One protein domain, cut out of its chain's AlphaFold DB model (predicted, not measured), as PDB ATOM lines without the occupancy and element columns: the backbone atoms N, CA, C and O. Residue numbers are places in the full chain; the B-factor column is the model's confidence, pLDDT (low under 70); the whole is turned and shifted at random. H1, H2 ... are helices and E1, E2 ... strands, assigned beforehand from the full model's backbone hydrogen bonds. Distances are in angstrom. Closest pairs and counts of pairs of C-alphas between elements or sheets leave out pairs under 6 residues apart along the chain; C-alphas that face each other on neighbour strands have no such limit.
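AT A GLANCE: This is residues 444 to 492 of the 566 residues of an uncharacterized protein of Gigaspora rosea (UniProt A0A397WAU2). A loose, open arc: strand E1 lies over helix H1, a long loop of residues 451 to 464 folds back between them, and helix H2 follows H1 nearly end to end at an angle, with a tail beyond. The printed part has 49 residues, in the order E1, H1, H2, mostly helix, with under half of the residues in named elements. It is loose, with a radius of gyration of the C-alphas of 13.0 A, and spans 34 by 25 by 18 A.

HOW THE PARTS SIT: E1, residues 447 to 450, pairs with no named strand. The closest C-alphas of E1 and H1, residues 465 to 472, are those of Tyr 449 and Cys 467, 5.9 A apart. H1 and H2, residues 474 to 482, are close but not clearly touching; their closest C-alphas, of Arg 471 and Asn 477, are 7.5 A apart. They run the same way at a steep tilt of 48 degrees. E1 and H2 are apart. In H1 and H2 every O i to N i+4 pair is within hydrogen-bond range.

IN THESE COORDINATES: E1 begins at C-alpha 447 (-180.719, -11.125, -85.256). H1 measures 10.2 A; H2, 12.1 A, ends at C-alpha 482 (-180.882, -11.745, -67.103).

THE WHOLE: The printed part has no cut. The link E1 to H1 is long, H1 to H2 tight. Residues 472 to 478 stand free. pLDDT is under 70 at residues 444 to 445 and 483 to 492.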
ATOM      1  N   GLU A 444    -179.874 -17.098 -89.533       64.44
ATOM      2  CA  GLU A 444    -178.501 -17.276 -90.002       64.44
ATOM      3  C   GLU A 444    -177.557 -16.359 -89.210       64.44
ATOM      4  O   GLU A 444    -176.472 -16.769 -88.817       64.44
ATOM      5  N   PHE A 445    -178.030 -15.153 -88.873       67.31
ATOM      6  CA  PHE A 445    -177.278 -14.141 -88.120       67.31
ATOM      7  C   PHE A 445    -177.792 -13.919 -86.683       67.31
ATOM      8  O   PHE A 445    -177.355 -12.982 -86.019       67.31
ATOM      9  N   LEU A 446    -178.731 -14.752 -86.210       75.00
ATOM     10  CA  LEU A 446    -179.346 -14.704 -84.868       75.00
ATOM     11  C   LEU A 446    -179.856 -13.304 -84.452       75.00
ATOM     12  O   LEU A 446    -179.766 -12.908 -83.289       75.00
ATOM     13  N   ALA A 447    -180.405 -12.546 -85.405       78.62
ATOM     14  CA  ALA A 447    -180.719 -11.125 -85.256       78.62
ATOM     15  C   ALA A 447    -182.219 -10.824 -85.413       78.62
ATOM     16  O   ALA A 447    -182.920 -11.467 -86.191       78.62
ATOM     17  N   VAL A 448    -182.710  -9.787 -84.728       79.56
ATOM     18  CA  VAL A 448    -184.068  -9.247 -84.920       79.56
ATOM     19  C   VAL A 448    -183.970  -7.885 -85.601       79.56
ATOM     20  O   VAL A 448    -183.252  -7.009 -85.123       79.56
ATOM     21  N   TYR A 449    -184.689  -7.691 -86.708       83.12
ATOM     22  CA  TYR A 449    -184.705  -6.425 -87.449       83.12
ATOM     23  C   TYR A 449    -186.116  -6.047 -87.908       83.12
ATOM     24  O   TYR A 449    -186.950  -6.905 -88.185       83.12
ATOM     25  N   HIS A 450    -186.412  -4.747 -87.973       86.19
ATOM     26  CA  HIS A 450    -187.711  -4.252 -88.431       86.19
ATOM     27  C   HIS A 450    -187.852  -4.459 -89.949       86.19
ATOM     28  O   HIS A 450    -186.885  -4.269 -90.684       86.19
ATOM     29  N   MET A 451    -189.055  -4.750 -90.449       81.31
ATOM     30  CA  MET A 451    -189.342  -5.072 -91.860       81.31
ATOM     31  C   MET A 451    -188.936  -3.975 -92.873       81.31
ATOM     32  O   MET A 451    -188.915  -4.208 -94.077       81.31
ATOM     33  N   GLN A 452    -188.638  -2.759 -92.394       79.88
ATOM     34  CA  GLN A 452    -188.156  -1.625 -93.201       79.88
ATOM     35  C   GLN A 452    -186.629  -1.401 -93.106       79.88
ATOM     36  O   GLN A 452    -186.103  -0.552 -93.823       79.88
ATOM     37  N   CYS A 453    -185.898  -2.154 -92.271       83.94
ATOM     38  CA  CYS A 453    -184.430  -2.139 -92.203       83.94
ATOM     39  C   CYS A 453    -183.860  -2.854 -93.455       83.94
ATOM     40  O   CYS A 453    -183.493  -4.023 -93.407       83.94
ATOM     41  N   LYS A 454    -183.835  -2.155 -94.606       75.50
ATOM     42  CA  LYS A 454    -183.554  -2.717 -95.952       75.50
ATOM     43  C   LYS A 454    -182.146  -3.290 -96.180       75.50
ATOM     44  O   LYS A 454    -181.932  -3.958 -97.188       75.50
ATOM     45  N   ARG A 455    -181.169  -2.982 -95.324       75.06
ATOM     46  CA  ARG A 455    -179.777  -3.449 -95.444       75.06
ATOM     47  C   ARG A 455    -179.232  -3.810 -94.065       75.06
ATOM     48  O   ARG A 455    -179.509  -3.110 -93.093       75.06
ATOM     49  N   LYS A 456    -178.425  -4.871 -94.004       78.88
ATOM     50  CA  LYS A 456    -177.560  -5.174 -92.854       78.88
ATOM     51  C   LYS A 456    -176.420  -4.144 -92.827       78.88
ATOM     52  O   LYS A 456    -175.936  -3.747 -93.885       78.88
ATOM     53  N   THR A 457    -176.021  -3.684 -91.643       78.06
ATOM     54  CA  THR A 457    -174.955  -2.683 -91.465       78.06
ATOM     55  C   THR A 457    -174.232  -2.889 -90.138       78.06
ATOM     56  O   THR A 457    -174.872  -3.157 -89.125       78.06
ATOM     57  N   SER A 458    -172.908  -2.736 -90.150       78.06
ATOM     58  CA  SER A 458    -172.057  -2.629 -88.957       78.06
ATOM     59  C   SER A 458    -171.861  -1.178 -88.496       78.06
ATOM     60  O   SER A 458    -171.514  -0.943 -87.343       78.06
ATOM     61  N   ASN A 459    -172.107  -0.193 -89.368       83.62
ATOM     62  CA  ASN A 459    -172.024   1.228 -89.032       83.62
ATOM     63  C   ASN A 459    -173.239   1.641 -88.185       83.62
ATOM     64  O   ASN A 459    -174.374   1.603 -88.671       83.62
ATOM     65  N   GLU A 460    -172.993   2.069 -86.943       81.75
ATOM     66  CA  GLU A 460    -174.034   2.446 -85.980       81.75
ATOM     67  C   GLU A 460    -174.900   3.628 -86.438       81.75
ATOM     68  O   GLU A 460    -176.103   3.653 -86.170       81.75
ATOM     69  N   ASN A 461    -174.320   4.570 -87.186       85.62
ATOM     70  CA  ASN A 461    -175.032   5.737 -87.714       85.62
ATOM     71  C   ASN A 461    -175.963   5.383 -88.886       85.62
ATOM     72  O   ASN A 461    -176.844   6.168 -89.226       85.62
ATOM     73  N   ALA A 462    -175.806   4.194 -89.478       84.12
ATOM     74  CA  ALA A 462    -176.697   3.663 -90.508       84.12
ATOM     75  C   ALA A 462    -177.785   2.720 -89.945       84.12
ATOM     76  O   ALA A 462    -178.603   2.203 -90.710       84.12
ATOM     77  N   ILE A 463    -177.827   2.480 -88.625       84.75
ATOM     78  CA  ILE A 463    -178.888   1.681 -87.998       84.75
ATOM     79  C   ILE A 463    -180.202   2.472 -88.041       84.75
ATOM     80  O   ILE A 463    -180.357   3.492 -87.372       84.75
ATOM     81  N   TYR A 464    -181.171   1.960 -88.800       88.19
ATOM     82  CA  TYR A 464    -182.518   2.522 -88.922       88.19
ATOM     83  C   TYR A 464    -183.196   2.731 -87.557       88.19
ATOM     84  O   TYR A 464    -183.148   1.846 -86.701       88.19
ATOM     85  N   ASN A 465    -183.892   3.860 -87.385       88.88
ATOM     86  CA  ASN A 465    -184.372   4.344 -86.083       88.88
ATOM     87  C   ASN A 465    -185.111   3.293 -85.243       88.88
ATOM     88  O   ASN A 465    -184.718   3.098 -84.102       88.88
ATOM     89  N   LYS A 466    -186.054   2.510 -85.786       84.94
ATOM     90  CA  LYS A 466    -186.706   1.451 -84.981       84.94
ATOM     91  C   LYS A 466    -185.774   0.293 -84.609       84.94
ATOM     92  O   LYS A 466    -185.865  -0.249 -83.512       84.94
ATOM     93  N   CYS A 467    -184.851  -0.076 -85.501       84.62
ATOM     94  CA  CYS A 467    -183.792  -1.041 -85.192       84.62
ATOM     95  C   CYS A 467    -182.874  -0.492 -84.057       84.62
ATOM     96  O   CYS A 467    -182.387  -1.266 -83.235       84.62
ATOM     97  N   LYS A 468    -182.714   0.841 -83.938       87.31
ATOM     98  CA  LYS A 468    -182.016   1.528 -82.830       87.31
ATOM     99  C   LYS A 468    -182.867   1.644 -81.552       87.31
ATOM    100  O   LYS A 468    -182.353   1.372 -80.471       87.31
ATOM    101  N   GLU A 469    -184.158   1.963 -81.662       87.19
ATOM    102  CA  GLU A 469    -185.132   2.002 -80.557       87.19
ATOM    103  C   GLU A 469    -185.189   0.649 -79.836       87.19
ATOM    104  O   GLU A 469    -185.046   0.599 -78.614       87.19
ATOM    105  N   LEU A 470    -185.292  -0.456 -80.590       85.38
ATOM    106  CA  LEU A 470    -185.263  -1.814 -80.042       85.38
ATOM    107  C   LEU A 470    -183.954  -2.091 -79.286       85.38
ATOM    108  O   LEU A 470    -183.995  -2.561 -78.152       85.38
ATOM    109  N   ARG A 471    -182.799  -1.728 -79.864       84.69
ATOM    110  CA  ARG A 471    -181.486  -1.838 -79.199       84.69
ATOM    111  C   ARG A 471    -181.389  -0.974 -77.934       84.69
ATOM    112  O   ARG A 471    -180.682  -1.352 -77.008       84.69
ATOM    113  N   SER A 472    -182.101   0.150 -77.864       88.81
ATOM    114  CA  SER A 472    -182.158   1.019 -76.678       88.81
ATOM    115  C   SER A 472    -183.215   0.619 -75.638       88.81
ATOM    116  O   SER A 472    -183.240   1.186 -74.547       88.81
ATOM    117  N   ASN A 473    -184.085  -0.355 -75.931       88.38
ATOM    118  CA  ASN A 473    -185.175  -0.741 -75.038       88.38
ATOM    119  C   ASN A 473    -184.619  -1.309 -73.720       88.38
ATOM    120  O   ASN A 473    -183.988  -2.369 -73.698       88.38
ATOM    121  N   LYS A 474    -184.846  -0.593 -72.613       90.50
ATOM    122  CA  LYS A 474    -184.286  -0.932 -71.299       90.50
ATOM    123  C   LYS A 474    -184.719  -2.325 -70.826       90.50
ATOM    124  O   LYS A 474    -183.853  -3.123 -70.486       90.50
ATOM    125  N   TRP A 475    -186.013  -2.648 -70.891       78.19
ATOM    126  CA  TRP A 475    -186.535  -3.953 -70.465       78.19
ATOM    127  C   TRP A 475    -186.022  -5.112 -71.323       78.19
ATOM    128  O   TRP A 475    -185.707  -6.167 -70.782       78.19
ATOM    129  N   LEU A 476    -185.883  -4.928 -72.641       77.94
ATOM    130  CA  LEU A 476    -185.286  -5.950 -73.506       77.94
ATOM    131  C   LEU A 476    -183.816  -6.190 -73.136       77.94
ATOM    132  O   LEU A 476    -183.396  -7.335 -73.006       77.94
ATOM    133  N   ASN A 477    -183.046  -5.124 -72.910       81.81
ATOM    134  CA  ASN A 477    -181.654  -5.234 -72.474       81.81
ATOM    135  C   ASN A 477    -181.517  -5.846 -71.069       81.81
ATOM    136  O   ASN A 477    -180.579  -6.597 -70.825       81.81
ATOM    137  N   GLU A 478    -182.437  -5.560 -70.149       81.94
ATOM    138  CA  GLU A 478    -182.476  -6.173 -68.815       81.94
ATOM    139  C   GLU A 478    -182.845  -7.660 -68.893       81.94
ATOM    140  O   GLU A 478    -182.175  -8.481 -68.270       81.94
ATOM    141  N   ALA A 479    -183.812  -8.040 -69.734       73.06
ATOM    142  CA  ALA A 479    -184.155  -9.438 -69.996       73.06
ATOM    143  C   ALA A 479    -183.005 -10.213 -70.669       73.06
ATOM    144  O   ALA A 479    -182.739 -11.355 -70.300       73.06
ATOM    145  N   LEU A 480    -182.283  -9.591 -71.610       74.56
ATOM    146  CA  LEU A 480    -181.098 -10.178 -72.246       74.56
ATOM    147  C   LEU A 480    -179.916 -10.304 -71.271       74.56
ATOM    148  O   LEU A 480    -179.227 -11.318 -71.292       74.56
ATOM    149  N   LYS A 481    -179.708  -9.338 -70.365       78.94
ATOM    150  CA  LYS A 481    -178.711  -9.445 -69.280       78.94
ATOM    151  C   LYS A 481    -179.084 -10.511 -68.246       78.94
ATOM    152  O   LYS A 481    -178.205 -11.192 -67.728       78.94
ATOM    153  N   ALA A 482    -180.376 -10.681 -67.965       74.25
ATOM    154  CA  ALA A 482    -180.882 -11.745 -67.103       74.25
ATOM    155  C   ALA A 482    -180.804 -13.140 -67.759       74.25
ATOM    156  O   ALA A 482    -180.836 -14.143 -67.045       74.25
ATOM    157  N   ALA A 483    -180.675 -13.221 -69.090       62.38
ATOM    158  CA  ALA A 483    -180.517 -14.455 -69.862       62.38
ATOM    159  C   ALA A 483    -179.059 -14.961 -69.859       62.38
ATOM    160  O   ALA A 483    -178.357 -14.958 -70.868       62.38
ATOM    161  N   THR A 484    -178.610 -15.443 -68.702       66.12
ATOM    162  CA  THR A 484    -177.375 -16.228 -68.572       66.12
ATOM    163  C   THR A 484    -177.595 -17.676 -69.023       66.12
ATOM    164  O   THR A 484    -178.723 -18.169 -69.076       66.12
ATOM    165  N   SER A 485    -176.518 -18.419 -69.293       59.75
ATOM    166  CA  SER A 485    -176.588 -19.843 -69.671       59.75
ATOM    167  C   SER A 485    -177.365 -20.713 -68.665       59.75
ATOM    168  O   SER A 485    -177.984 -21.704 -69.052       59.75
ATOM    169  N   SER A 486    -177.400 -20.322 -67.387       56.50
ATOM    170  CA  SER A 486    -178.143 -21.007 -66.323       56.50
ATOM    171  C   SER A 486    -179.630 -20.621 -66.238       56.50
ATOM    172  O   SER A 486    -180.401 -21.371 -65.626       56.50
ATOM    173  N   THR A 487    -180.051 -19.507 -66.855       53.81
ATOM    174  CA  THR A 487    -181.446 -19.022 -66.911       53.81
ATOM    175  C   THR A 487    -182.095 -19.162 -68.291       53.81
ATOM    176  O   THR A 487    -183.318 -19.099 -68.371       53.81
ATOM    177  N   VAL A 488    -181.345 -19.495 -69.352       53.97
ATOM    178  CA  VAL A 488    -181.883 -19.912 -70.672       53.97
ATOM    179  C   VAL A 488    -182.898 -21.069 -70.565       53.97
ATOM    180  O   VAL A 488    -183.801 -21.194 -71.391       53.97
ATOM    181  N   LYS A 489    -182.833 -21.879 -69.499       49.44
ATOM    182  CA  LYS A 489    -183.852 -22.894 -69.158       49.44
ATOM    183  C   LYS A 489    -185.247 -22.320 -68.838       49.44
ATOM    184  O   LYS A 489    -186.227 -23.052 -68.923       49.44
ATOM    185  N   PHE A 490    -185.326 -21.041 -68.461       45.19
ATOM    186  CA  PHE A 490    -186.559 -20.300 -68.174       45.19
ATOM    187  C   PHE A 490    -187.029 -19.438 -69.356       45.19
ATOM    188  O   PHE A 490    -188.199 -19.061 -69.401       45.19
ATOM    189  N   THR A 491    -186.166 -19.160 -70.342       40.09
ATOM    190  CA  THR A 491    -186.613 -18.652 -71.648       40.09
ATOM    191  C   THR A 491    -187.647 -19.632 -72.218       40.09
ATOM    192  O   THR A 491    -187.357 -20.832 -72.227       40.09
ATOM    193  N   PRO A 492    -188.832 -19.180 -72.690       36.91
ATOM    194  CA  PRO A 492    -189.925 -20.057 -73.106       36.91
ATOM    195  C   PRO A 492    -189.460 -21.211 -73.996       36.91
ATOM    196  O   PRO A 492    -189.152 -21.062 -75.181       36.91
TER     197      PRO A 492